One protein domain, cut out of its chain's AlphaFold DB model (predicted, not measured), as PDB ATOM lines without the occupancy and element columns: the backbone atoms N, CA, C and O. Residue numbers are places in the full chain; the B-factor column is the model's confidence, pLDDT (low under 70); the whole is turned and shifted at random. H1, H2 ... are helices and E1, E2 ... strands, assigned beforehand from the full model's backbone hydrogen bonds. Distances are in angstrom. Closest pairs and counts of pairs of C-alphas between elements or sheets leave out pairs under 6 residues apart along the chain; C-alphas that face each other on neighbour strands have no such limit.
ATOM      1  N   LEU A 121     495.433 217.707 491.084       88.44
ATOM      2  CA  LEU A 121     493.987 217.894 491.251       88.44
ATOM      3  C   LEU A 121     493.620 219.344 491.605       88.44
ATOM      4  O   LEU A 121     492.516 219.786 491.291       88.44
ATOM      5  N   ILE A 122     494.543 220.106 492.201       91.69
ATOM      6  CA  ILE A 122     494.378 221.530 492.494       91.69
ATOM      7  C   ILE A 122     494.041 222.336 491.237       91.69
ATOM      8  O   ILE A 122     493.156 223.186 491.290       91.69
ATOM      9  N   TRP A 123     494.653 222.029 490.091       92.06
ATOM     10  CA  TRP A 123     494.432 222.749 488.833       92.06
ATOM     11  C   TRP A 123     493.085 222.453 488.181       92.06
ATOM     12  O   TRP A 123     492.672 223.146 487.259       92.06
ATOM     13  N   PHE A 124     492.364 221.458 488.679       92.50
ATOM     14  CA  PHE A 124     490.973 221.217 488.325       92.50
ATOM     15  C   PHE A 124     490.030 221.762 489.406       92.50
ATOM     16  O   PHE A 124     489.131 222.553 489.122       92.50
ATOM     17  N   ALA A 125     490.270 221.389 490.663       92.81
ATOM     18  CA  ALA A 125     489.395 221.705 491.782       92.81
ATOM     19  C   ALA A 125     489.307 223.213 492.056       92.81
ATOM     20  O   ALA A 125     488.209 223.722 492.284       92.81
ATOM     21  N   LEU A 126     490.433 223.934 492.009       94.81
ATOM     22  CA  LEU A 126     490.469 225.372 492.275       94.81
ATOM     23  C   LEU A 126     489.665 226.160 491.219       94.81
ATOM     24  O   LEU A 126     488.726 226.841 491.627       94.81
ATOM     25  N   PRO A 127     489.917 226.056 489.894       94.69
ATOM     26  CA  PRO A 127     489.085 226.722 488.885       94.69
ATOM     27  C   PRO A 127     487.594 226.387 488.974       94.69
ATOM     28  O   PRO A 127     486.760 227.284 488.837       94.69
ATOM     29  N   CYS A 128     487.238 225.124 489.244       92.88
ATOM     30  CA  CYS A 128     485.838 224.742 489.419       92.88
ATOM     31  C   CYS A 128     485.197 225.463 490.611       92.88
ATOM     32  O   CYS A 128     484.098 226.004 490.478       92.88
ATOM     33  N   TRP A 129     485.893 225.521 491.749       93.75
ATOM     34  CA  TRP A 129     485.435 226.262 492.924       93.75
ATOM     35  C   TRP A 129     485.327 227.764 492.676       93.75
ATOM     36  O   TRP A 129     484.396 228.388 493.179       93.75
ATOM     37  N   LEU A 130     486.227 228.344 491.880       95.31
ATOM     38  CA  LEU A 130     486.170 229.761 491.525       95.31
ATOM     39  C   LEU A 130     484.937 230.099 490.686       95.31
ATOM     40  O   LEU A 130     484.303 231.111 490.963       95.31
ATOM     41  N   ILE A 131     484.537 229.244 489.735       93.38
ATOM     42  CA  ILE A 131     483.268 229.442 489.007       93.38
ATOM     43  C   ILE A 131     482.083 229.379 489.969       93.38
ATOM     44  O   ILE A 131     481.226 230.259 489.946       93.38
ATOM     45  N   ILE A 132     482.032 228.349 490.820       92.38
ATOM     46  CA  ILE A 132     480.926 228.160 491.770       92.38
ATOM     47  C   ILE A 132     480.814 229.369 492.709       92.38
ATOM     48  O   ILE A 132     479.715 229.871 492.960       92.38
ATOM     49  N   CYS A 133     481.955 229.847 493.206       93.81
ATOM     50  CA  CYS A 133     482.060 231.059 494.006       93.81
ATOM     51  C   CYS A 133     481.534 232.274 493.229       93.81
ATOM     52  O   CYS A 133     480.633 232.962 493.710       93.81
ATOM     53  N   ASN A 134     482.009 232.484 492.000       94.00
ATOM     54  CA  ASN A 134     481.602 233.607 491.168       94.00
ATOM     55  C   ASN A 134     480.088 233.622 490.894       94.00
ATOM     56  O   ASN A 134     479.444 234.655 491.066       94.00
ATOM     57  N   ASP A 135     479.487 232.485 490.541       90.06
ATOM     58  CA  ASP A 135     478.038 232.397 490.315       90.06
ATOM     59  C   ASP A 135     477.233 232.648 491.601       90.06
ATOM     60  O   ASP A 135     476.207 233.337 491.574       90.06
ATOM     61  N   SER A 136     477.711 232.137 492.741       91.19
ATOM     62  CA  SER A 136     477.059 232.326 494.042       91.19
ATOM     63  C   SER A 136     477.080 233.792 494.466       91.19
ATOM     64  O   SER A 136     476.030 234.376 494.742       91.19
ATOM     65  N   PHE A 137     478.258 234.420 494.476       93.38
ATOM     66  CA  PHE A 137     478.389 235.825 494.864       93.38
ATOM     67  C   PHE A 137     477.791 236.771 493.824       93.38
ATOM     68  O   PHE A 137     477.243 237.801 494.204       93.38
ATOM     69  N   GLY A 138     477.767 236.398 492.542       90.94
ATOM     70  CA  GLY A 138     477.037 237.136 491.510       90.94
ATOM     71  C   GLY A 138     475.540 237.189 491.784       90.94
ATOM     72  O   GLY A 138     474.922 238.246 491.644       90.94
ATOM     73  N   TYR A 139     474.962 236.083 492.256       89.06
ATOM     74  CA  TYR A 139     473.576 236.055 492.707       89.06
ATOM     75  C   TYR A 139     473.359 236.874 493.990       89.06
ATOM     76  O   TYR A 139     472.432 237.685 494.037       89.06
ATOM     77  N   PHE A 140     474.199 236.708 495.016       91.94
ATOM     78  CA  PHE A 140     474.038 237.426 496.288       91.94
ATOM     79  C   PHE A 140     474.229 238.940 496.138       91.94
ATOM     80  O   PHE A 140     473.340 239.709 496.511       91.94
ATOM     81  N   CYS A 141     475.337 239.383 495.540       91.88
ATOM     82  CA  CYS A 141     475.602 240.799 495.282       91.88
ATOM     83  C   CYS A 141     474.578 241.388 494.307       91.88
ATOM     84  O   CYS A 141     474.113 242.508 494.510       91.88
ATOM     85  N   GLY A 142     474.160 240.618 493.297       89.94
ATOM     86  CA  GLY A 142     473.117 241.037 492.366       89.94
ATOM     87  C   GLY A 142     471.755 241.217 493.037       89.94
ATOM     88  O   GLY A 142     471.028 242.140 492.694       89.94
ATOM     89  N   ARG A 143     471.413 240.395 494.034       89.56
ATOM     90  CA  ARG A 143     470.155 240.527 494.783       89.56
ATOM     91  C   ARG A 143     470.169 241.685 495.783       89.56
ATOM     92  O   ARG A 143     469.128 242.298 495.991       89.56
ATOM     93  N   LEU A 144     471.311 241.956 496.416       91.88
ATOM     94  CA  LEU A 144     471.441 243.013 497.426       91.88
ATOM     95  C   LEU A 144     471.609 244.406 496.806       91.88
ATOM     96  O   LEU A 144     471.029 245.369 497.301       91.88
ATOM     97  N   PHE A 145     472.388 244.512 495.727       90.88
ATOM     98  CA  PHE A 145     472.820 245.792 495.157       90.88
ATOM     99  C   PHE A 145     472.451 245.976 493.681       90.88
ATOM    100  O   PHE A 145     472.721 247.033 493.116       90.88
ATOM    101  N   GLY A 146     471.852 244.972 493.036       86.38
ATOM    102  CA  GLY A 146     471.586 244.999 491.602       86.38
ATOM    103  C   GLY A 146     470.557 246.047 491.207       86.38
ATOM    104  O   GLY A 146     469.396 245.975 491.609       86.38
ATOM    105  N   ARG A 147     470.981 246.993 490.369       86.31
ATOM    106  CA  ARG A 147     470.111 248.023 489.784       86.31
ATOM    107  C   ARG A 147     470.194 248.021 488.266       86.31
ATOM    108  O   ARG A 147     469.169 248.186 487.607       86.31
ATOM    109  N   HIS A 148     471.379 247.774 487.709       88.31
ATOM    110  CA  HIS A 148     471.610 247.847 486.269       88.31
ATOM    111  C   HIS A 148     471.801 246.461 485.664       88.31
ATOM    112  O   HIS A 148     472.701 245.717 486.049       88.31
ATOM    113  N   SER A 149     470.966 246.119 484.683       86.25
ATOM    114  CA  SER A 149     471.079 244.847 483.969       86.25
ATOM    115  C   SER A 149     472.346 244.791 483.110       86.25
ATOM    116  O   SER A 149     472.713 245.768 482.461       86.25
ATOM    117  N   LEU A 150     473.007 243.634 483.106       82.69
ATOM    118  CA  LEU A 150     474.274 243.394 482.416       82.69
ATOM    119  C   LEU A 150     474.080 243.101 480.923       82.69
ATOM    120  O   LEU A 150     474.864 243.551 480.094       82.69
ATOM    121  N   THR A 151     473.040 242.342 480.563       80.81
ATOM    122  CA  THR A 151     472.737 241.997 479.163       80.81
ATOM    123  C   THR A 151     471.236 241.858 478.937       80.81
ATOM    124  O   THR A 151     470.512 241.346 479.791       80.81
ATOM    125  N   VAL A 152     470.779 242.202 477.731       76.94
ATOM    126  CA  VAL A 152     469.378 242.006 477.306       76.94
ATOM    127  C   VAL A 152     468.993 240.520 477.297       76.94
ATOM    128  O   VAL A 152     467.856 240.158 477.586       76.94
ATOM    129  N   LEU A 153     469.959 239.639 477.015       73.38
ATOM    130  CA  LEU A 153     469.756 238.191 476.973       73.38
ATOM    131  C   LEU A 153     469.478 237.580 478.360       73.38
ATOM    132  O   LEU A 153     468.809 236.549 478.460       73.38
ATOM    133  N   SER A 154     469.988 238.200 479.430       70.50
ATOM    134  CA  SER A 154     469.813 237.742 480.810       70.50
ATOM    135  C   SER A 154     469.482 238.916 481.736       70.50
ATOM    136  O   SER A 154     470.350 239.392 482.470       70.50
ATOM    137  N   PRO A 155     468.211 239.367 481.759       70.12
ATOM    138  CA  PRO A 155     467.820 240.592 482.457       70.12
ATOM    139  C   PRO A 155     468.050 240.537 483.975       70.12
ATOM    140  O   PRO A 155     468.192 241.575 484.613       70.12
ATOM    141  N   LYS A 156     468.123 239.328 484.553       77.38
ATOM    142  CA  LYS A 156     468.354 239.101 485.988       77.38
ATOM    143  C   LYS A 156     469.817 239.239 486.421       77.38
ATOM    144  O   LYS A 156     470.070 239.298 487.619       77.38
ATOM    145  N   LYS A 157     470.775 239.231 485.489       83.88
ATOM    146  CA  LYS A 157     472.194 239.436 485.806       83.88
ATOM    147  C   LYS A 157     472.481 240.936 485.803       83.88
ATOM    148  O   LYS A 157     472.089 241.620 484.861       83.88
ATOM    149  N   THR A 158     473.146 241.434 486.842       91.12
ATOM    150  CA  THR A 158     473.401 242.867 487.043       91.12
ATOM    151  C   THR A 158     474.890 243.196 487.036       91.12
ATOM    152  O   THR A 158     475.719 242.339 487.355       91.12
ATOM    153  N   TRP A 159     475.235 244.435 486.675       90.62
ATOM    154  CA  TRP A 159     476.619 244.923 486.706       90.62
ATOM    155  C   TRP A 159     477.188 244.927 488.126       90.62
ATOM    156  O   TRP A 159     478.324 244.507 488.334       90.62
ATOM    157  N   GLU A 160     476.390 245.323 489.118       92.50
ATOM    158  CA  GLU A 160     476.810 245.335 490.522       92.50
ATOM    159  C   GLU A 160     477.060 243.916 491.044       92.50
ATOM    160  O   GLU A 160     478.027 243.676 491.766       92.50
ATOM    161  N   GLY A 161     476.223 242.959 490.627       92.12
ATOM    162  CA  GLY A 161     476.420 241.545 490.929       92.12
ATOM    163  C   GLY A 161     477.709 241.005 490.319       92.12
ATOM    164  O   GLY A 161     478.466 240.328 491.004       92.12
ATOM    165  N   TYR A 162     477.994 241.351 489.063       91.50
ATOM    166  CA  TYR A 162     479.208 240.935 488.361       91.50
ATOM    167  C   TYR A 162     480.491 241.498 488.993       91.50
ATOM    168  O   TYR A 162     481.441 240.753 489.224       91.50
ATOM    169  N   ILE A 163     480.510 242.787 489.350       93.25
ATOM    170  CA  ILE A 163     481.666 243.411 490.017       93.25
ATOM    171  C   ILE A 163     481.864 242.824 491.421       93.25
ATOM    172  O   ILE A 163     482.983 242.466 491.790       93.25
ATOM    173  N   GLY A 164     480.779 242.680 492.192       93.31
ATOM    174  CA  GLY A 164     480.824 242.070 493.521       93.31
ATOM    175  C   GLY A 164     481.340 240.632 493.474       93.31
ATOM    176  O   GLY A 164     482.254 240.282 494.223       93.31
ATOM    177  N   ALA A 165     480.832 239.825 492.539       94.19
ATOM    178  CA  ALA A 165     481.316 238.470 492.295       94.19
ATOM    179  C   ALA A 165     482.817 238.437 492.011       94.19
ATOM    180  O   ALA A 165     483.520 237.602 492.576       94.19
ATOM    181  N   GLY A 166     483.321 239.377 491.206       95.00
ATOM    182  CA  GLY A 166     484.744 239.472 490.909       95.00
ATOM    183  C   GLY A 166     485.597 239.690 492.153       95.00
ATOM    184  O   GLY A 166     486.549 238.944 492.375       95.00
ATOM    185  N   ILE A 167     485.223 240.634 493.018       95.69
ATOM    186  CA  ILE A 167     485.964 240.908 494.261       95.69
ATOM    187  C   ILE A 167     485.988 239.666 495.169       95.69
ATOM    188  O   ILE A 167     487.056 239.245 495.616       95.69
ATOM    189  N   PHE A 168     484.835 239.033 495.404       96.00
ATOM    190  CA  PHE A 168     484.757 237.840 496.257       96.00
ATOM    191  C   PHE A 168     485.477 236.626 495.659       96.00
ATOM    192  O   PHE A 168     486.103 235.858 496.396       96.00
ATOM    193  N   THR A 169     485.455 236.469 494.335       96.75
ATOM    194  CA  THR A 169     486.182 235.400 493.635       96.75
ATOM    195  C   THR A 169     487.689 235.571 493.790       96.75
ATOM    196  O   THR A 169     488.387 234.593 494.038       96.75
ATOM    197  N   MET A 170     488.196 236.804 493.737       96.81
ATOM    198  CA  MET A 170     489.617 237.105 493.947       96.81
ATOM    199  C   MET A 170     490.080 236.813 495.371       96.81
ATOM    200  O   MET A 170     491.118 236.179 495.571       96.81
ATOM    201  N   ILE A 171     489.280 237.218 496.359       96.31
ATOM    202  CA  ILE A 171     489.521 236.895 497.770       96.31
ATOM    203  C   ILE A 171     489.543 235.372 497.945       96.31
ATOM    204  O   ILE A 171     490.491 234.816 498.498       96.31
ATOM    205  N   THR A 172     488.540 234.681 497.398       96.56
ATOM    206  CA  THR A 172     488.445 233.219 497.468       96.56
ATOM    207  C   THR A 172     489.646 232.558 496.805       96.56
ATOM    208  O   THR A 172     490.207 231.633 497.376       96.56
ATOM    209  N   ALA A 173     490.099 233.048 495.652       96.94
ATOM    210  CA  ALA A 173     491.256 232.500 494.961       96.94
ATOM    211  C   ALA A 173     492.524 232.536 495.816       96.94
ATOM    212  O   ALA A 173     493.225 231.527 495.909       96.94
ATOM    213  N   PHE A 174     492.789 233.656 496.487       95.44
ATOM    214  CA  PHE A 174     493.972 233.806 497.328       95.44
ATOM    215  C   PHE A 174     493.955 232.869 498.549       95.44
ATOM    216  O   PHE A 174     494.945 232.190 498.828       95.44
ATOM    217  N   PHE A 175     492.828 232.796 499.265       95.31
ATOM    218  CA  PHE A 175     492.726 231.989 500.487       95.31
ATOM    219  C   PHE A 175     492.542 230.496 500.201       95.31
ATOM    220  O   PHE A 175     493.205 229.664 500.822       95.31
ATOM    221  N   LEU A 176     491.691 230.140 499.235       95.38
ATOM    222  CA  LEU A 176     491.410 228.747 498.894       95.38
ATOM    223  C   LEU A 176     492.648 228.053 498.323       95.38
ATOM    224  O   LEU A 176     492.943 226.932 498.714       95.38
ATOM    225  N   SER A 177     493.418 228.711 497.453       95.00
ATOM    226  CA  SER A 177     494.668 228.129 496.937       95.00
ATOM    227  C   SER A 177     495.718 227.914 498.035       95.00
ATOM    228  O   SER A 177     496.408 226.892 498.037       95.00
ATOM    229  N   GLY A 178     495.800 228.820 499.015       91.44
ATOM    230  CA  GLY A 178     496.632 228.646 500.208       91.44
ATOM    231  C   GLY A 178     496.210 227.431 501.040       91.44
ATOM    232  O   GLY A 178     497.057 226.632 501.434       91.44
ATOM    233  N   ALA A 179     494.903 227.238 501.238       92.06
ATOM    234  CA  ALA A 179     494.368 226.082 501.955       92.06
ATOM    235  C   ALA A 179     494.602 224.764 501.194       92.06
ATOM    236  O   ALA A 179     495.126 223.808 501.763       92.06
ATOM    237  N   LEU A 180     494.271 224.718 499.897       91.12
ATOM    238  CA  LEU A 180     494.399 223.514 499.070       91.12
ATOM    239  C   LEU A 180     495.860 223.097 498.857       91.12
ATOM    240  O   LEU A 180     496.146 221.904 498.814       91.12
ATOM    241  N   SER A 181     496.792 224.054 498.774       89.25
ATOM    242  CA  SER A 181     498.222 223.753 498.593       89.25
ATOM    243  C   SER A 181     498.874 223.054 499.786       89.25
ATOM    244  O   SER A 181     499.960 222.505 499.642       89.25
ATOM    245  N   SER A 182     498.225 223.038 500.953       86.81
ATOM    246  CA  SER A 182     498.712 222.302 502.126       86.81
ATOM    247  C   SER A 182     498.459 220.794 502.044       86.81
ATOM    248  O   SER A 182     498.972 220.060 502.882       86.81
ATOM    249  N   TYR A 183     497.680 220.325 501.062       85.94
ATOM    250  CA  TYR A 183     497.363 218.910 500.879       85.94
ATOM    251  C   TYR A 183     498.173 218.330 499.707       85.94
ATOM    252  O   TYR A 183     497.841 218.605 498.551       85.94
ATOM    253  N   PRO A 184     499.196 217.485 499.966       78.81
ATOM    254  CA  PRO A 184     500.030 216.900 498.912       78.81
ATOM    255  C   PRO A 184     499.220 216.123 497.871       78.81
ATOM    256  O   PRO A 184     499.481 216.223 496.677       78.81
ATOM    257  N   SER A 185     498.151 215.442 498.295       78.50
ATOM    258  CA  SER A 185     497.249 214.694 497.408       78.50
ATOM    259  C   SER A 185     496.597 215.541 496.308       78.50
ATOM    260  O   SER A 185     496.231 215.003 495.263       78.50
ATOM    261  N   LEU A 186     496.443 216.853 496.527       84.00
ATOM    262  CA  LEU A 186     495.885 217.783 495.544       84.00
ATOM    263  C   LEU A 186     496.948 218.390 494.634       84.00
ATOM    264  O   LEU A 186     496.640 218.790 493.514       84.00
ATOM    265  N   VAL A 187     498.174 218.503 495.126       84.62
ATOM    266  CA  VAL A 187     499.247 219.246 494.469       84.62
ATOM    267  C   VAL A 187     500.105 218.346 493.588       84.62
ATOM    268  O   VAL A 187     500.582 218.795 492.549       84.62
ATOM    269  N   CYS A 188     500.281 217.087 493.981       79.19
ATOM    270  CA  CYS A 188     501.102 216.136 493.253       79.19
ATOM    271  C   CYS A 188     500.578 215.896 491.828       79.19
ATOM    272  O   CYS A 188     499.419 215.487 491.676       79.19
ATOM    273  N   PRO A 189     501.417 216.099 490.794       74.94
ATOM    274  CA  PRO A 189     501.114 215.647 489.447       74.94
ATOM    275  C   PRO A 189     500.896 214.132 489.407       74.94
ATOM    276  O   PRO A 189     501.528 213.377 490.145       74.94
ATOM    277  N   LYS A 190     500.004 213.692 488.524       70.69
ATOM    278  CA  LYS A 190     499.694 212.284 488.269       70.69
ATOM    279  C   LYS A 190     499.900 212.023 486.783       70.69
ATOM    280  O   LYS A 190     499.019 212.325 485.977       70.69
ATOM    281  N   TYR A 191     501.098 211.551 486.439       57.62
ATOM    282  CA  TYR A 191     501.516 211.327 485.052       57.62
ATOM    283  C   TYR A 191     501.075 209.963 484.509       57.62
ATOM    284  O   TYR A 191     500.739 209.896 483.331       57.62
ATOM    285  N   ASP A 192     500.959 208.949 485.373       52.25
ATOM    286  CA  ASP A 192     500.417 207.627 485.046       52.25
ATOM    287  C   ASP A 192     499.263 207.257 485.988       52.25
ATOM    288  O   ASP A 192     499.292 207.540 487.188       52.25
ATOM    289  N   TYR A 193     498.220 206.636 485.430       50.84
ATOM    290  CA  TYR A 193     497.070 206.108 486.180       50.84
ATOM    291  C   TYR A 193     497.360 204.741 486.825       50.84
ATOM    292  O   TYR A 193     496.467 204.164 487.451       50.84
ATOM    293  N   ASP A 194     498.582 204.232 486.668       45.41
ATOM    294  CA  ASP A 194     498.973 202.891 487.105       45.41
ATOM    295  C   ASP A 194     499.276 202.815 488.601       45.41
ATOM    296  O   ASP A 194     499.034 201.779 489.217       45.41
ATOM    297  N   ASP A 195     499.640 203.938 489.221       44.34
ATOM    298  CA  ASP A 195     499.765 204.034 490.672       44.34
ATOM    299  C   ASP A 195     498.545 204.727 491.292       44.34
ATOM    300  O   ASP A 195     498.518 205.922 491.590       44.34
ATOM    301  N   CYS A 196     497.547 203.887 491.574       47.41
ATOM    302  CA  CYS A 196     496.520 204.085 492.596       47.41
ATOM    303  C   CYS A 196     495.428 205.138 492.287       47.41
ATOM    304  O   CYS A 196     495.642 206.332 492.069       47.41
ATOM    305  N   THR A 197     494.180 204.669 492.339       49.41
ATOM    306  CA  THR A 197     492.949 205.452 492.171       49.41
ATOM    307  C   THR A 197     492.836 206.624 493.167       49.41
ATOM    308  O   THR A 197     493.563 206.729 494.149       49.41
ATOM    309  N   ILE A 198     491.875 207.521 492.903       45.81
ATOM    310  CA  ILE A 198     491.555 208.816 493.556       45.81
ATOM    311  C   ILE A 198     491.626 208.852 495.111       45.81
ATOM    312  O   ILE A 198     491.684 209.943 495.674       45.81
ATOM    313  N   LEU A 199     491.655 207.709 495.805       45.22
ATOM    314  CA  LEU A 199     491.536 207.559 497.264       45.22
ATOM    315  C   LEU A 199     492.808 207.107 498.015       45.22
ATOM    316  O   LEU A 199     492.721 206.859 499.218       45.22
ATOM    317  N   CYS A 200     493.974 206.990 497.376       55.03
ATOM    318  CA  CYS A 200     495.170 206.500 498.078       55.03
ATOM    319  C   CYS A 200     495.868 207.581 498.954       55.03
ATOM    320  O   CYS A 200     495.879 208.760 498.582       55.03
ATOM    321  N   PRO A 201     496.425 207.194 500.127       46.12
ATOM    322  CA  PRO A 201     497.141 208.074 501.064       46.12
ATOM    323  C   PRO A 201     498.479 208.576 500.467       46.12
ATOM    324  O   PRO A 201     498.875 208.107 499.402       46.12
ATOM    325  N   PRO A 202     499.128 209.598 501.066       46.91
ATOM    326  CA  PRO A 202     499.925 210.575 500.337       46.91
ATOM    327  C   PRO A 202     501.126 209.919 499.662       46.91
ATOM    328  O   PRO A 202     502.043 209.439 500.324       46.91
ATOM    329  N   ILE A 203     501.125 209.966 498.331       55.50
ATOM    330  CA  ILE A 203     502.341 209.814 497.544       55.50
ATOM    331  C   ILE A 203     503.270 210.923 498.029       55.50
ATOM    332  O   ILE A 203     502.929 212.106 497.953       55.50
ATOM    333  N   SER A 204     504.409 210.531 498.589       57.72
ATOM    334  CA  SER A 204     505.551 211.395 498.859       57.72
ATOM    335  C   SER A 204     506.095 211.908 497.524       57.72
ATOM    336  O   SER A 204     507.106 211.424 497.026       57.72
ATOM    337  N   CYS A 205     505.363 212.814 496.882       67.88
ATOM    338  CA  CYS A 205     505.882 213.569 495.762       67.88
ATOM    339  C   CYS A 205     506.457 214.870 496.319       67.88
ATOM    340  O   CYS A 205     505.880 215.462 497.236       67.88
ATOM    341  N   ASP A 206     507.554 215.330 495.733       65.19
ATOM    342  CA  ASP A 206     508.014 216.688 495.967       65.19
ATOM    343  C   ASP A 206     507.176 217.620 495.080       65.19
ATOM    344  O   ASP A 206     507.311 217.591 493.851       65.19
ATOM    345  N   PRO A 207     506.248 218.412 495.657       69.75
ATOM    346  CA  PRO A 207     505.452 219.343 494.876       69.75
ATOM    347  C   PRO A 207     506.382 220.368 494.230       69.75
ATOM    348  O   PRO A 207     507.389 220.742 494.828       69.75
ATOM    349  N   LEU A 208     506.025 220.857 493.035       73.56
ATOM    350  CA  LEU A 208     506.850 221.801 492.278       73.56
ATOM    351  C   LEU A 208     507.309 222.973 493.180       73.56
ATOM    352  O   LEU A 208     506.487 223.840 493.516       73.56
ATOM    353  N   PRO A 209     508.600 223.026 493.579       68.88
ATOM    354  CA  PRO A 209     509.049 223.912 494.655       68.88
ATOM    355  C   PRO A 209     508.821 225.389 494.336       68.88
ATOM    356  O   PRO A 209     508.513 226.184 495.217       68.88
ATOM    357  N   THR A 210     508.910 225.752 493.056       76.69
ATOM    358  CA  THR A 210     508.718 227.121 492.562       76.69
ATOM    359  C   THR A 210     507.286 227.635 492.717       76.69
ATOM    360  O   THR A 210     507.078 228.845 492.703       76.69
ATOM    361  N   VAL A 211     506.303 226.745 492.877       83.44
ATOM    362  CA  VAL A 211     504.878 227.101 492.924       83.44
ATOM    363  C   VAL A 211     504.306 226.966 494.331       83.44
ATOM    364  O   VAL A 211     503.513 227.809 494.763       83.44
ATOM    365  N   PHE A 212     504.700 225.915 495.050       85.25
ATOM    366  CA  PHE A 212     504.046 225.522 496.299       85.25
ATOM    367  C   PHE A 212     504.843 225.869 497.559       85.25
ATOM    368  O   PHE A 212     504.237 225.983 498.629       85.25
ATOM    369  N   ASN A 213     506.155 226.116 497.457       83.25
ATOM    370  CA  ASN A 213     506.937 226.505 498.626       83.25
ATOM    371  C   ASN A 213     506.625 227.937 499.051       83.25
ATOM    372  O   ASN A 213     506.403 228.840 498.242       83.25
ATOM    373  N   GLN A 214     506.608 228.135 500.364       85.75
ATOM    374  CA  GLN A 214     506.378 229.432 500.968       85.75
ATOM    375  C   GLN A 214     507.572 230.349 500.694       85.75
ATOM    376  O   GLN A 214     508.717 229.997 500.971       85.75
ATOM    377  N   VAL A 215     507.285 231.534 500.165       82.75
ATOM    378  CA  VAL A 215     508.267 232.577 499.886       82.75
ATOM    379  C   VAL A 215     507.992 233.744 500.826       82.75
ATOM    380  O   VAL A 215     506.848 234.164 501.010       82.75
ATOM    381  N   GLN A 216     509.053 234.272 501.428       85.19
ATOM    382  CA  GLN A 216     508.991 235.499 502.212       85.19
ATOM    383  C   GLN A 216     509.544 236.647 501.371       85.19
ATOM    384  O   GLN A 216     510.631 236.549 500.802       85.19
ATOM    385  N   ARG A 217     508.780 237.733 501.272       82.38
ATOM    386  CA  ARG A 217     509.207 238.982 500.637       82.38
ATOM    387  C   ARG A 217     509.078 240.102 501.653       82.38
ATOM    388  O   ARG A 217     508.011 240.308 502.230       82.38
ATOM    389  N   THR A 218     510.164 240.832 501.841       81.75
ATOM    390  CA  THR A 218     510.165 242.081 502.596       81.75
ATOM    391  C   THR A 218     509.739 243.201 501.657       81.75
ATOM    392  O   THR A 218     510.326 243.361 500.586       81.75
ATOM    393  N   ILE A 219     508.679 243.922 502.021       80.38
ATOM    394  CA  ILE A 219     508.142 245.035 501.235       80.38
ATOM    395  C   ILE A 219     508.415 246.332 501.996       80.38
ATOM    396  O   ILE A 219     508.052 246.470 503.164       80.38
ATOM    397  N   GLU A 220     509.024 247.290 501.303       79.75
ATOM    398  CA  GLU A 220     509.164 248.675 501.751       79.75
ATOM    399  C   GLU A 220     508.260 249.552 500.881       79.75
ATOM    400  O   GLU A 220     508.435 249.613 499.666       79.75
ATOM    401  N   ILE A 221     507.253 250.196 501.488       78.38
ATOM    402  CA  ILE A 221     506.291 251.046 500.759       78.38
ATOM    403  C   ILE A 221     506.978 252.338 500.313       78.38
ATOM    404  O   ILE A 221     506.819 252.770 499.174       78.38
ATOM    405  N   ILE A 222     507.745 252.948 501.222       79.00
ATOM    406  CA  ILE A 222     508.557 254.137 500.964       79.00
ATOM    407  C   ILE A 222     509.965 253.851 501.497       79.00
ATOM    408  O   ILE A 222     510.123 253.749 502.722       79.00
ATOM    409  N   PRO A 223     510.982 253.741 500.619       74.31
ATOM    410  CA  PRO A 223     512.363 253.532 501.041       74.31
ATOM    411  C   PRO A 223     512.782 254.617 502.041       74.31
ATOM    412  O   PRO A 223     512.750 255.807 501.725       74.31
ATOM    413  N   GLY A 224     513.127 254.216 503.265       71.19
ATOM    414  CA  GLY A 224     513.618 255.113 504.318       71.19
ATOM    415  C   GLY A 224     512.573 255.817 505.199       71.19
ATOM    416  O   GLY A 224     512.978 256.444 506.174       71.19
ATOM    417  N   LEU A 225     511.261 255.711 504.926       72.25
ATOM    418  CA  LEU A 225     510.215 256.349 505.758       72.25
ATOM    419  C   LEU A 225     509.318 255.349 506.507       72.25
ATOM    420  O   LEU A 225     508.773 255.671 507.559       72.25
ATOM    421  N   THR A 226     509.162 254.131 505.988       76.69
ATOM    422  CA  THR A 226     508.310 253.088 506.588       76.69
ATOM    423  C   THR A 226     509.143 251.899 507.046       76.69
ATOM    424  O   THR A 226     510.049 251.493 506.323       76.69
ATOM    425  N   GLN A 227     508.817 251.304 508.202       80.81
ATOM    426  CA  GLN A 227     509.458 250.050 508.603       80.81
ATOM    427  C   GLN A 227     509.122 248.939 507.591       80.81
ATOM    428  O   GLN A 227     507.950 248.794 507.226       80.81
ATOM    429  N   PRO A 228     510.124 248.165 507.137       79.81
ATOM    430  CA  PRO A 228     509.889 247.032 506.258       79.81
ATOM    431  C   PRO A 228     508.987 246.012 506.954       79.81
ATOM    432  O   PRO A 228     509.240 245.631 508.098       79.81
ATOM    433  N   PHE A 229     507.956 245.538 506.256       81.94
ATOM    434  CA  PHE A 229     507.123 244.439 506.741       81.94
ATOM    435  C   PHE A 229     507.347 243.191 505.886       81.94
ATOM    436  O   PHE A 229     507.478 243.257 504.659       81.94
ATOM    437  N   THR A 230     507.420 242.035 506.547       84.31
ATOM    438  CA  THR A 230     507.639 240.742 505.891       84.31
ATOM    439  C   THR A 230     506.300 240.085 505.608       84.31
ATOM    440  O   THR A 230     505.553 239.758 506.531       84.31
ATOM    441  N   VAL A 231     506.000 239.861 504.328       85.56
ATOM    442  CA  VAL A 231     504.819 239.109 503.901       85.56
ATOM    443  C   VAL A 231     505.247 237.723 503.465       85.56
ATOM    444  O   VAL A 231     506.159 237.552 502.654       85.56
ATOM    445  N   SER A 232     504.549 236.728 503.994       86.56
ATOM    446  CA  SER A 232     504.717 235.340 503.611       86.56
ATOM    447  C   SER A 232     503.556 234.897 502.732       86.56
ATOM    448  O   SER A 232     502.402 234.973 503.151       86.56
ATOM    449  N   TYR A 233     503.858 234.394 501.538       89.31
ATOM    450  CA  TYR A 233     502.857 233.871 500.610       89.31
ATOM    451  C   TYR A 233     503.410 232.682 499.821       89.31
ATOM    452  O   TYR A 233     504.620 232.475 499.730       89.31
ATOM    453  N   ARG A 234     502.518 231.876 499.244       89.88
ATOM    454  CA  ARG A 234     502.884 230.818 498.292       89.88
ATOM    455  C   ARG A 234     502.644 231.329 496.867       89.88
ATOM    456  O   ARG A 234     501.569 231.884 496.626       89.88
ATOM    457  N   PRO A 235     503.571 231.147 495.909       90.56
ATOM    458  CA  PRO A 235     503.398 231.620 494.530       90.56
ATOM    459  C   PRO A 235     502.096 231.151 493.861       90.56
ATOM    460  O   PRO A 235     501.480 231.914 493.117       90.56
ATOM    461  N   VAL A 236     501.598 229.955 494.207       91.44
ATOM    462  CA  VAL A 236     500.277 229.452 493.782       91.44
ATOM    463  C   VAL A 236     499.129 230.434 494.047       91.44
ATOM    464  O   VAL A 236     498.183 230.480 493.266       91.44
ATOM    465  N   GLN A 237     499.207 231.260 495.093       94.44
ATOM    466  CA  GLN A 237     498.163 232.233 495.423       94.44
ATOM    467  C   GLN A 237     498.082 233.365 494.393       94.44
ATOM    468  O   GLN A 237     496.991 233.843 494.086       94.44
ATOM    469  N   LEU A 238     499.216 233.757 493.804       92.88
ATOM    470  CA  LEU A 238     499.258 234.740 492.718       92.88
ATOM    471  C   LEU A 238     498.717 234.145 491.412       92.88
ATOM    472  O   LEU A 238     497.956 234.797 490.697       92.88
ATOM    473  N   HIS A 239     499.039 232.881 491.129       94.44
ATOM    474  CA  HIS A 239     498.448 232.161 490.001       94.44
ATOM    475  C   HIS A 239     496.933 231.989 490.172       94.44
ATOM    476  O   HIS A 239     496.172 232.190 489.228       94.44
ATOM    477  N   ALA A 240     496.472 231.697 491.389       95.88
ATOM    478  CA  ALA A 240     495.057 231.602 491.712       95.88
ATOM    479  C   ALA A 240     494.328 232.929 491.481       95.88
ATOM    480  O   ALA A 240     493.244 232.922 490.912       95.88
ATOM    481  N   ILE A 241     494.929 234.059 491.859       96.00
ATOM    482  CA  ILE A 241     494.425 235.409 491.558       96.00
ATOM    483  C   ILE A 241     494.226 235.588 490.046       96.00
ATOM    484  O   ILE A 241     493.160 236.025 489.625       96.00
ATOM    485  N   ALA A 242     495.190 235.192 489.210       96.00
ATOM    486  CA  ALA A 242     495.034 235.270 487.754       96.00
ATOM    487  C   ALA A 242     493.894 234.372 487.231       96.00
ATOM    488  O   ALA A 242     493.091 234.803 486.400       96.00
ATOM    489  N   LEU A 243     493.774 233.149 487.759       96.38
ATOM    490  CA  LEU A 243     492.653 232.248 487.464       96.38
ATOM    491  C   LEU A 243     491.308 232.834 487.925       96.38
ATOM    492  O   LEU A 243     490.315 232.722 487.211       96.38
ATOM    493  N   GLY A 244     491.281 233.495 489.083       96.62
ATOM    494  CA  GLY A 244     490.118 234.176 489.649       96.62
ATOM    495  C   GLY A 244     489.670 235.366 488.807       96.62
ATOM    496  O   GLY A 244     488.477 235.501 488.549       96.62
ATOM    497  N   LEU A 245     490.608 236.172 488.299       95.94
ATOM    498  CA  LEU A 245     490.303 237.278 487.385       95.94
ATOM    499  C   LEU A 245     489.617 236.767 486.126       95.94
ATOM    500  O   LEU A 245     488.612 237.332 485.693       95.94
ATOM    501  N   PHE A 246     490.131 235.687 485.544       95.88
ATOM    502  CA  PHE A 246     489.533 235.094 484.356       95.88
ATOM    503  C   PHE A 246     488.167 234.452 484.656       95.88
ATOM    504  O   PHE A 246     487.219 234.646 483.891       95.88
ATOM    505  N   ALA A 247     488.036 233.760 485.795       95.06
ATOM    506  CA  ALA A 247     486.775 233.180 486.264       95.06
ATOM    507  C   ALA A 247     485.688 234.237 486.507       95.06
ATOM    508  O   ALA A 247     484.515 233.987 486.241       95.06
ATOM    509  N   ALA A 248     486.074 235.418 486.985       93.94
ATOM    510  CA  ALA A 248     485.160 236.525 487.213       93.94
ATOM    511  C   ALA A 248     484.792 237.271 485.930       93.94
ATOM    512  O   ALA A 248     483.659 237.724 485.784       93.94
ATOM    513  N   SER A 249     485.747 237.412 485.007       91.50
ATOM    514  CA  SER A 249     485.571 238.256 483.829       91.50
ATOM    515  C   SER A 249     485.024 237.497 482.623       91.50
ATOM    516  O   SER A 249     483.922 237.757 482.152       91.50
ATOM    517  N   ILE A 250     485.791 236.538 482.109       89.38
ATOM    518  CA  ILE A 250     485.540 235.908 480.809       89.38
ATOM    519  C   ILE A 250     484.703 234.635 480.960       89.38
ATOM    520  O   ILE A 250     483.819 234.377 480.143       89.38
ATOM    521  N   ALA A 251     484.913 233.849 482.016       84.25
ATOM    522  CA  ALA A 251     484.186 232.591 482.201       84.25
ATOM    523  C   ALA A 251     482.645 232.721 482.235       84.25
ATOM    524  O   ALA A 251     481.984 231.865 481.636       84.25
ATOM    525  N   PRO A 252     482.032 233.782 482.811       85.88
ATOM    526  CA  PRO A 252     480.574 233.942 482.826       85.88
ATOM    527  C   PRO A 252     479.952 234.073 481.431       85.88
ATOM    528  O   PRO A 252     478.752 233.822 481.263       85.88
ATOM    529  N   PHE A 253     480.753 234.427 480.416       85.62
ATOM    530  CA  PHE A 253     480.311 234.456 479.023       85.62
ATOM    531  C   PHE A 253     480.016 233.065 478.458       85.62
ATOM    532  O   PHE A 253     479.157 232.957 477.584       85.62
ATOM    533  N   GLY A 254     480.602 231.994 479.009       84.62
ATOM    534  CA  GLY A 254     480.185 230.619 478.704       84.62
ATOM    535  C   GLY A 254     478.715 230.381 479.067       84.62
ATOM    536  O   GLY A 254     477.928 229.905 478.245       84.62
ATOM    537  N   GLY A 255     478.296 230.853 480.245       82.50
ATOM    538  CA  GLY A 255     476.897 230.805 480.673       82.50
ATOM    539  C   GLY A 255     475.967 231.713 479.859       82.50
ATOM    540  O   GLY A 255     474.799 231.373 479.633       82.50
ATOM    541  N   PHE A 256     476.453 232.859 479.362       84.00
ATOM    542  CA  PHE A 256     475.690 233.686 478.414       84.00
ATOM    543  C   PHE A 256     475.501 232.986 477.070       84.00
ATOM    544  O   PHE A 256     474.385 232.982 476.548       84.00
ATOM    545  N   PHE A 257     476.548 232.350 476.544       83.88
ATOM    546  CA  PHE A 257     476.484 231.570 475.313       83.88
ATOM    547  C   PHE A 257     475.478 230.419 475.435       83.88
ATOM    548  O   PHE A 257     474.581 230.285 474.600       83.88
ATOM    549  N   ALA A 258     475.549 229.647 476.523       81.25
ATOM    550  CA  ALA A 258     474.599 228.575 476.800       81.25
ATOM    551  C   ALA A 258     473.163 229.100 476.947       81.25
ATOM    552  O   ALA A 258     472.230 228.541 476.370       81.25
ATOM    553  N   SER A 259     472.971 230.222 477.646       80.88
ATOM    554  CA  SER A 259     471.665 230.885 477.738       80.88
ATOM    555  C   SER A 259     471.137 231.314 476.365       80.88
ATOM    556  O   SER A 259     469.965 231.089 476.071       80.88
ATOM    557  N   GLY A 260     471.992 231.871 475.506       81.75
ATOM    558  CA  GLY A 260     471.653 232.262 474.135       81.75
ATOM    559  C   GLY A 260     471.222 231.079 473.282       81.75
ATOM    560  O   GLY A 260     470.163 231.129 472.655       81.75
ATOM    561  N   ALA A 261     471.977 229.981 473.344       79.25
ATOM    562  CA  ALA A 261     471.631 228.739 472.667       79.25
ATOM    563  C   ALA A 261     470.244 228.234 473.098       79.25
ATOM    564  O   ALA A 261     469.412 227.921 472.249       79.25
ATOM    565  N   LYS A 262     469.936 228.236 474.401       79.62
ATOM    566  CA  LYS A 262     468.613 227.829 474.905       79.62
ATOM    567  C   LYS A 262     467.477 228.684 474.337       79.62
ATOM    568  O   LYS A 262     466.470 228.141 473.882       79.62
ATOM    569  N   ARG A 263     467.656 230.011 474.282       80.19
ATOM    570  CA  ARG A 263     466.655 230.936 473.718       80.19
ATOM    571  C   ARG A 263     466.457 230.753 472.221       80.19
ATOM    572  O   ARG A 263     465.311 230.742 471.783       80.19
ATOM    573  N   ALA A 264     467.529 230.519 471.467       76.94
ATOM    574  CA  ALA A 264     467.447 230.227 470.036       76.94
ATOM    575  C   ALA A 264     466.600 228.975 469.730       76.94
ATOM    576  O   ALA A 264     466.015 228.872 468.654       76.94
ATOM    577  N   PHE A 265     466.494 228.038 470.678       70.31
ATOM    578  CA  PHE A 265     465.690 226.821 470.533       70.31
ATOM    579  C   PHE A 265     464.338 226.867 471.254       70.31
ATOM    580  O   PHE A 265     463.625 225.865 471.258       70.31
ATOM    581  N   GLY A 266     463.972 227.995 471.869       72.38
ATOM    582  CA  GLY A 266     462.719 228.121 472.619       72.38
ATOM    583  C   GLY A 266     462.642 227.224 473.861       72.38
ATOM    584  O   GLY A 266     461.548 226.966 474.357       72.38
ATOM    585  N   VAL A 267     463.782 226.743 474.371       75.06
ATOM    586  CA  VAL A 267     463.855 225.913 475.583       75.06
ATOM    587  C   VAL A 267     464.412 226.715 476.755       75.06
ATOM    588  O   VAL A 267     465.140 227.693 476.581       75.06
ATOM    589  N   LYS A 268     464.042 226.324 477.977       70.69
ATOM    590  CA  LYS A 268     464.542 226.961 479.205       70.69
ATOM    591  C   LYS A 268     465.791 226.273 479.759       70.69
ATOM    592  O   LYS A 268     466.693 226.974 480.216       70.69
ATOM    593  N   ASP A 269     465.835 224.947 479.656       73.06
ATOM    594  CA  ASP A 269     466.867 224.060 480.198       73.06
ATOM    595  C   ASP A 269     467.262 223.039 479.114       73.06
ATOM    596  O   ASP A 269     466.423 222.667 478.284       73.06
ATOM    597  N   PHE A 270     468.527 222.600 479.080       68.12
ATOM    598  CA  PHE A 270     468.997 221.624 478.076       68.12
ATOM    599  C   PHE A 270     468.416 220.223 478.324       68.12
ATOM    600  O   PHE A 270     468.223 219.443 477.388       68.12
ATOM    601  N   GLY A 271     468.084 219.914 479.578       70.75
ATOM    602  CA  GLY A 271     467.470 218.661 479.991       70.75
ATOM    603  C   GLY A 271     466.851 218.749 481.384       70.75
ATOM    604  O   GLY A 271     466.780 219.815 481.986       70.75
ATOM    605  N   GLY A 272     466.405 217.604 481.901       69.44
ATOM    606  CA  GLY A 272     465.800 217.479 483.232       69.44
ATOM    607  C   GLY A 272     466.355 216.295 484.016       69.44
ATOM    608  O   GLY A 272     465.590 215.592 484.666       69.44
ATOM    609  N   LEU A 273     467.662 216.017 483.888       60.22
ATOM    610  CA  LEU A 273     468.290 214.871 484.560       60.22
ATOM    611  C   LEU A 273     468.177 214.983 486.088       60.22
ATOM    612  O   LEU A 273     468.006 213.969 486.756       60.22
ATOM    613  N   LEU A 274     468.242 216.206 486.626       55.47
ATOM    614  CA  LEU A 274     468.057 216.481 488.048       55.47
ATOM    615  C   LEU A 274     466.726 217.223 488.269       55.47
ATOM    616  O   LEU A 274     466.568 218.348 487.771       55.47
ATOM    617  N   PRO A 275     465.771 216.639 489.019       52.44
ATOM    618  CA  PRO A 275     464.488 217.275 489.305       52.44
ATOM    619  C   PRO A 275     464.684 218.668 489.923       52.44
ATOM    620  O   PRO A 275     465.405 218.839 490.906       52.44
ATOM    621  N   GLY A 276     464.084 219.691 489.310       58.69
ATOM    622  CA  GLY A 276     464.159 221.084 489.772       58.69
ATOM    623  C   GLY A 276     465.495 221.811 489.544       58.69
ATOM    624  O   GLY A 276     465.572 222.999 489.838       58.69
ATOM    625  N   HIS A 277     466.527 221.147 489.005       63.12
ATOM    626  CA  HIS A 277     467.895 221.689 488.922       63.12
ATOM    627  C   HIS A 277     468.448 221.851 487.496       63.12
ATOM    628  O   HIS A 277     469.565 222.362 487.354       63.12
ATOM    629  N   GLY A 278     467.677 221.474 486.472       70.69
ATOM    630  CA  GLY A 278     468.050 221.595 485.060       70.69
ATOM    631  C   GLY A 278     468.853 220.403 484.530       70.69
ATOM    632  O   GLY A 278     468.860 219.312 485.112       70.69
ATOM    633  N   GLY A 279     469.504 220.606 483.386       75.06
ATOM    634  CA  GLY A 279     470.353 219.613 482.737       75.06
ATOM    635  C   GLY A 279     471.782 219.590 483.281       75.06
ATOM    636  O   GLY A 279     472.221 220.509 483.969       75.06
ATOM    637  N   VAL A 280     472.552 218.553 482.936       78.69
ATOM    638  CA  VAL A 280     473.994 218.527 483.267       78.69
ATOM    639  C   VAL A 280     474.721 219.610 482.482       78.69
ATOM    640  O   VAL A 280     475.634 220.240 483.000       78.69
ATOM    641  N   THR A 281     474.281 219.856 481.246       77.94
ATOM    642  CA  THR A 281     474.838 220.889 480.362       77.94
ATOM    643  C   THR A 281     474.697 222.287 480.969       77.94
ATOM    644  O   THR A 281     475.605 223.097 480.836       77.94
ATOM    645  N   ASP A 282     473.606 222.542 481.698       74.50
ATOM    646  CA  ASP A 282     473.353 223.816 482.387       74.50
ATOM    647  C   ASP A 282     474.310 224.077 483.567       74.50
ATOM    648  O   ASP A 282     474.342 225.185 484.090       74.50
ATOM    649  N   ARG A 283     475.062 223.069 484.031       79.31
ATOM    650  CA  ARG A 283     475.950 223.172 485.207       79.31
ATOM    651  C   ARG A 283     477.423 223.320 484.865       79.31
ATOM    652  O   ARG A 283     478.237 223.567 485.749       79.31
ATOM    653  N   VAL A 284     477.776 223.115 483.603       77.81
ATOM    654  CA  VAL A 284     479.172 223.057 483.155       77.81
ATOM    655  C   VAL A 284     479.421 223.907 481.910       77.81
ATOM    656  O   VAL A 284     480.463 223.783 481.276       77.81
ATOM    657  N   ASP A 285     478.492 224.801 481.585       76.00
ATOM    658  CA  ASP A 285     478.562 225.736 480.458       76.00
ATOM    659  C   ASP A 285     479.753 226.710 480.530       76.00
ATOM    660  O   ASP A 285     480.307 227.096 479.502       76.00
ATOM    661  N   CYS A 286     480.199 227.058 481.734       85.12
ATOM    662  CA  CYS A 286     481.365 227.916 481.961       85.12
ATOM    663  C   CYS A 286     482.688 227.127 482.053       85.12
ATOM    664  O   CYS A 286     483.775 227.701 481.969       85.12
ATOM    665  N   GLN A 287     482.610 225.802 482.221       86.88
ATOM    666  CA  GLN A 287     483.767 224.973 482.563       86.88
ATOM    667  C   GLN A 287     484.685 224.704 481.369       86.88
ATOM    668  O   GLN A 287     485.888 224.572 481.569       86.88
ATOM    669  N   LEU A 288     484.166 224.669 480.135       88.81
ATOM    670  CA  LEU A 288     485.014 224.580 478.938       88.81
ATOM    671  C   LEU A 288     486.002 225.753 478.878       88.81
ATOM    672  O   LEU A 288     487.199 225.537 478.711       88.81
ATOM    673  N   MET A 289     485.509 226.982 479.053       91.19
ATOM    674  CA  MET A 289     486.341 228.184 478.970       91.19
ATOM    675  C   MET A 289     487.396 228.209 480.083       91.19
ATOM    676  O   MET A 289     488.562 228.496 479.818       91.19
ATOM    677  N   MET A 290     487.013 227.837 481.309       93.88
ATOM    678  CA  MET A 290     487.970 227.720 482.413       93.88
ATOM    679  C   MET A 290     488.996 226.615 482.199       93.88
ATOM    680  O   MET A 290     490.175 226.855 482.419       93.88
ATOM    681  N   ALA A 291     488.587 225.426 481.751       93.25
ATOM    682  CA  ALA A 291     489.505 224.309 481.553       93.25
ATOM    683  C   ALA A 291     490.570 224.634 480.495       93.25
ATOM    684  O   ALA A 291     491.754 224.386 480.724       93.25
ATOM    685  N   VAL A 292     490.159 225.239 479.374       93.75
ATOM    686  CA  VAL A 292     491.076 225.701 478.321       93.75
ATOM    687  C   VAL A 292     492.014 226.779 478.862       93.75
ATOM    688  O   VAL A 292     493.223 226.699 478.653       93.75
ATOM    689  N   PHE A 293     491.482 227.773 479.581       95.50
ATOM    690  CA  PHE A 293     492.305 228.847 480.130       95.50
ATOM    691  C   PHE A 293     493.320 228.335 481.142       95.50
ATOM    692  O   PHE A 293     494.489 228.689 481.042       95.50
ATOM    693  N   THR A 294     492.912 227.478 482.079       95.25
ATOM    694  CA  THR A 294     493.833 226.890 483.051       95.25
ATOM    695  C   THR A 294     494.953 226.134 482.350       95.25
ATOM    696  O   THR A 294     496.110 226.360 482.682       95.25
ATOM    697  N   TYR A 295     494.647 225.335 481.326       93.19
ATOM    698  CA  TYR A 295     495.667 224.624 480.557       93.19
ATOM    699  C   TYR A 295     496.673 225.578 479.897       93.19
ATOM    700  O   TYR A 295     497.882 225.456 480.090       93.19
ATOM    701  N   VAL A 296     496.182 226.580 479.160       92.69
ATOM    702  CA  VAL A 296     497.042 227.568 478.488       92.69
ATOM    703  C   VAL A 296     497.858 228.365 479.506       92.69
ATOM    704  O   VAL A 296     499.049 228.599 479.301       92.69
ATOM    705  N   TYR A 297     497.243 228.757 480.619       94.00
ATOM    706  CA  TYR A 297     497.899 229.498 481.688       94.00
ATOM    707  C   TYR A 297     499.037 228.687 482.316       94.00
ATOM    708  O   TYR A 297     500.134 229.201 482.525       94.00
ATOM    709  N   LEU A 298     498.794 227.401 482.559       90.19
ATOM    710  CA  LEU A 298     499.766 226.479 483.126       90.19
ATOM    711  C   LEU A 298     501.004 226.306 482.246       90.19
ATOM    712  O   LEU A 298     502.118 226.392 482.759       90.19
ATOM    713  N   ILE A 299     500.825 226.139 480.933       85.94
ATOM    714  CA  ILE A 299     501.954 226.022 479.995       85.94
ATOM    715  C   ILE A 299     502.809 227.290 480.009       85.94
ATOM    716  O   ILE A 299     504.033 227.214 480.012       85.94
ATOM    717  N   ASN A 300     502.170 228.461 480.005       85.81
ATOM    718  CA  ASN A 300     502.871 229.720 479.757       85.81
ATOM    719  C   ASN A 300     503.454 230.358 481.023       85.81
ATOM    720  O   ASN A 300     504.543 230.922 480.973       85.81
ATOM    721  N   PHE A 301     502.744 230.286 482.151       87.69
ATOM    722  CA  PHE A 301     503.094 231.039 483.361       87.69
ATOM    723  C   PHE A 301     503.568 230.166 484.518       87.69
ATOM    724  O   PHE A 301     504.334 230.642 485.350       87.69
ATOM    725  N   VAL A 302     503.119 228.911 484.581       83.69
ATOM    726  CA  VAL A 302     503.569 227.951 485.604       83.69
ATOM    727  C   VAL A 302     504.676 227.044 485.051       83.69
ATOM    728  O   VAL A 302     505.436 226.471 485.824       83.69
ATOM    729  N   GLN A 303     504.813 226.972 483.720       70.44
ATOM    730  CA  GLN A 303     505.812 226.168 483.007       70.44
ATOM    731  C   GLN A 303     505.765 224.690 483.407       70.44
ATOM    732  O   GLN A 303     506.791 224.021 483.515       70.44
ATOM    733  N   VAL A 304     504.559 224.177 483.654       67.31
ATOM    734  CA  VAL A 304     504.395 222.759 483.962       67.31
ATOM    735  C   VAL A 304     504.612 221.922 482.708       67.31
ATOM    736  O   VAL A 304     504.120 222.212 481.613       67.31
ATOM    737  N   ASN A 305     505.363 220.851 482.898       63.53
ATOM    738  CA  ASN A 305     505.672 219.864 481.887       63.53
ATOM    739  C   ASN A 305     504.458 218.941 481.702       63.53
ATOM    740  O   ASN A 305     504.324 217.924 482.378       63.53
ATOM    741  N   PHE A 306     503.549 219.294 480.789       59.88
ATOM    742  CA  PHE A 306     502.477 218.382 480.378       59.88
ATOM    743  C   PHE A 306     503.064 217.141 479.687       59.88
ATOM    744  O   PHE A 306     504.155 217.207 479.110       59.88
ATOM    745  N   VAL A 307     502.343 216.015 479.743       51.28
ATOM    746  CA  VAL A 307     502.699 214.744 479.081       51.28
ATOM    747  C   VAL A 307     503.039 215.018 477.608       51.28
ATOM    748  O   VAL A 307     502.150 215.283 476.805       51.28
ATOM    749  N   GLY A 308     504.333 215.021 477.256       48.34
ATOM    750  CA  GLY A 308     504.806 215.499 475.943       48.34
ATOM    751  C   GLY A 308     505.989 216.470 475.976       48.34
ATOM    752  O   GLY A 308     506.678 216.601 474.970       48.34
ATOM    753  N   SER A 309     506.259 217.096 477.119       46.97
ATOM    754  CA  SER A 309     507.488 217.860 477.377       46.97
ATOM    755  C   SER A 309     508.745 216.987 477.194       46.97
ATOM    756  O   SER A 309     508.665 215.760 477.355       46.97
ATOM    757  N   PRO A 310     509.886 217.583 476.795       48.41
ATOM    758  CA  PRO A 310     511.131 216.853 476.602       48.41
ATOM    759  C   PRO A 310     511.636 216.335 477.950       48.41
ATOM    760  O   PRO A 310     512.339 217.022 478.685       48.41
TER     761      PRO A 310
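AT A GLANCE: This is residues 121 to 310 of the 358 residues of the protein "Phosphatidate cytidylyltransferase" of Chondrus crispus (UniProt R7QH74). Three helices, H1, H2 and H5, pack together as a core, with H7 packed on H1 and H5. H6 carries on beyond the end of H5, and the strand hairpin E3 E4 lies at the opposite end of H5; a smaller hairpin, E1 E2, lies where the chain turns from H1 into H2. The printed part has 190 residues, with seven named helices and four named strands in the order H1 E1 E2 H2 H3 H4 E3 E4 H5 H6 H7; both two-stranded sheets are antiparallel, and the class is mostly helix. It is only just loose, close to compact, with a radius of gyration of the C-alphas of 19.8 A, and flat, spanning 57 by 56 by 29 A.

HOW THE PARTS SIT: E3, residues 215 to 219, and E4, residues 229 to 233, are an antiparallel hairpin at 151 degrees, with N 217 and O 231 3.0 A apart, within hydrogen-bond range. H5, residues 235 to 249, is the hub, touching four helices. It touches H4, residues 209 to 212, with residues 235 to 236 alone; the closest C-alphas, of Val 211 and Pro 235, are 5.0 A apart. H2, residues 159 to 180, has a kink of 29 degrees near residue 172 and touches H5 at a shallow tilt of 24 degrees, opposite ways, closest at C-alphas Gly 166 and Ala 248, 4.7 A. H1, residues 122 to 145, touches H2 at a shallow tilt of 34 degrees, only just short of steep, closest at C-alphas Gly 142 and Gly 161, 3.6 A. H7, residues 287 to 302, touches H1 at a steep tilt of 56 degrees, closest at C-alphas Pro 127 and Met 290, 6.6 A. H6, residues 252 to 264, and H7 are a helical hairpin and only just touch, with 3 pairs of C-alphas within 8 A, the closest being Gly 254 and Met 289, 6.6 A. E1, residues 149 to 151, and E2, residues 154 to 158, are an antiparallel hairpin, with N 150 and O 157 2.8 A apart, within hydrogen-bond range. H3, residues 184 to 187, is close to H1 but not clearly touching, with C-alphas Ile 122 and Leu 186 5.1 A apart. In H2, H5, H6 and H7 every O i to N i+4 pair is within hydrogen-bond range, in H1 19 of 20; H3 and H4 are too short for such a pair.

IN THESE COORDINATES: H1 is 32.6 A long from C-alpha 122 at (494.378, 221.530, 492.494), H2 30.5 A, H5 21.8 A, and H7 20.3 A, ending at C-alpha 302 at (503.569, 227.951, 485.604).

THE WHOLE: The C-alphas farthest apart, of Gly 224 and Gly 266, are 65.8 A apart. The printed part has no cut. The links H3 to H4 and H6 to H7 are long. Mean pLDDT of the printed part is 81.3; residues 191 to 207, 209, 270, 272 to 277 and 304 to 310 are under 70.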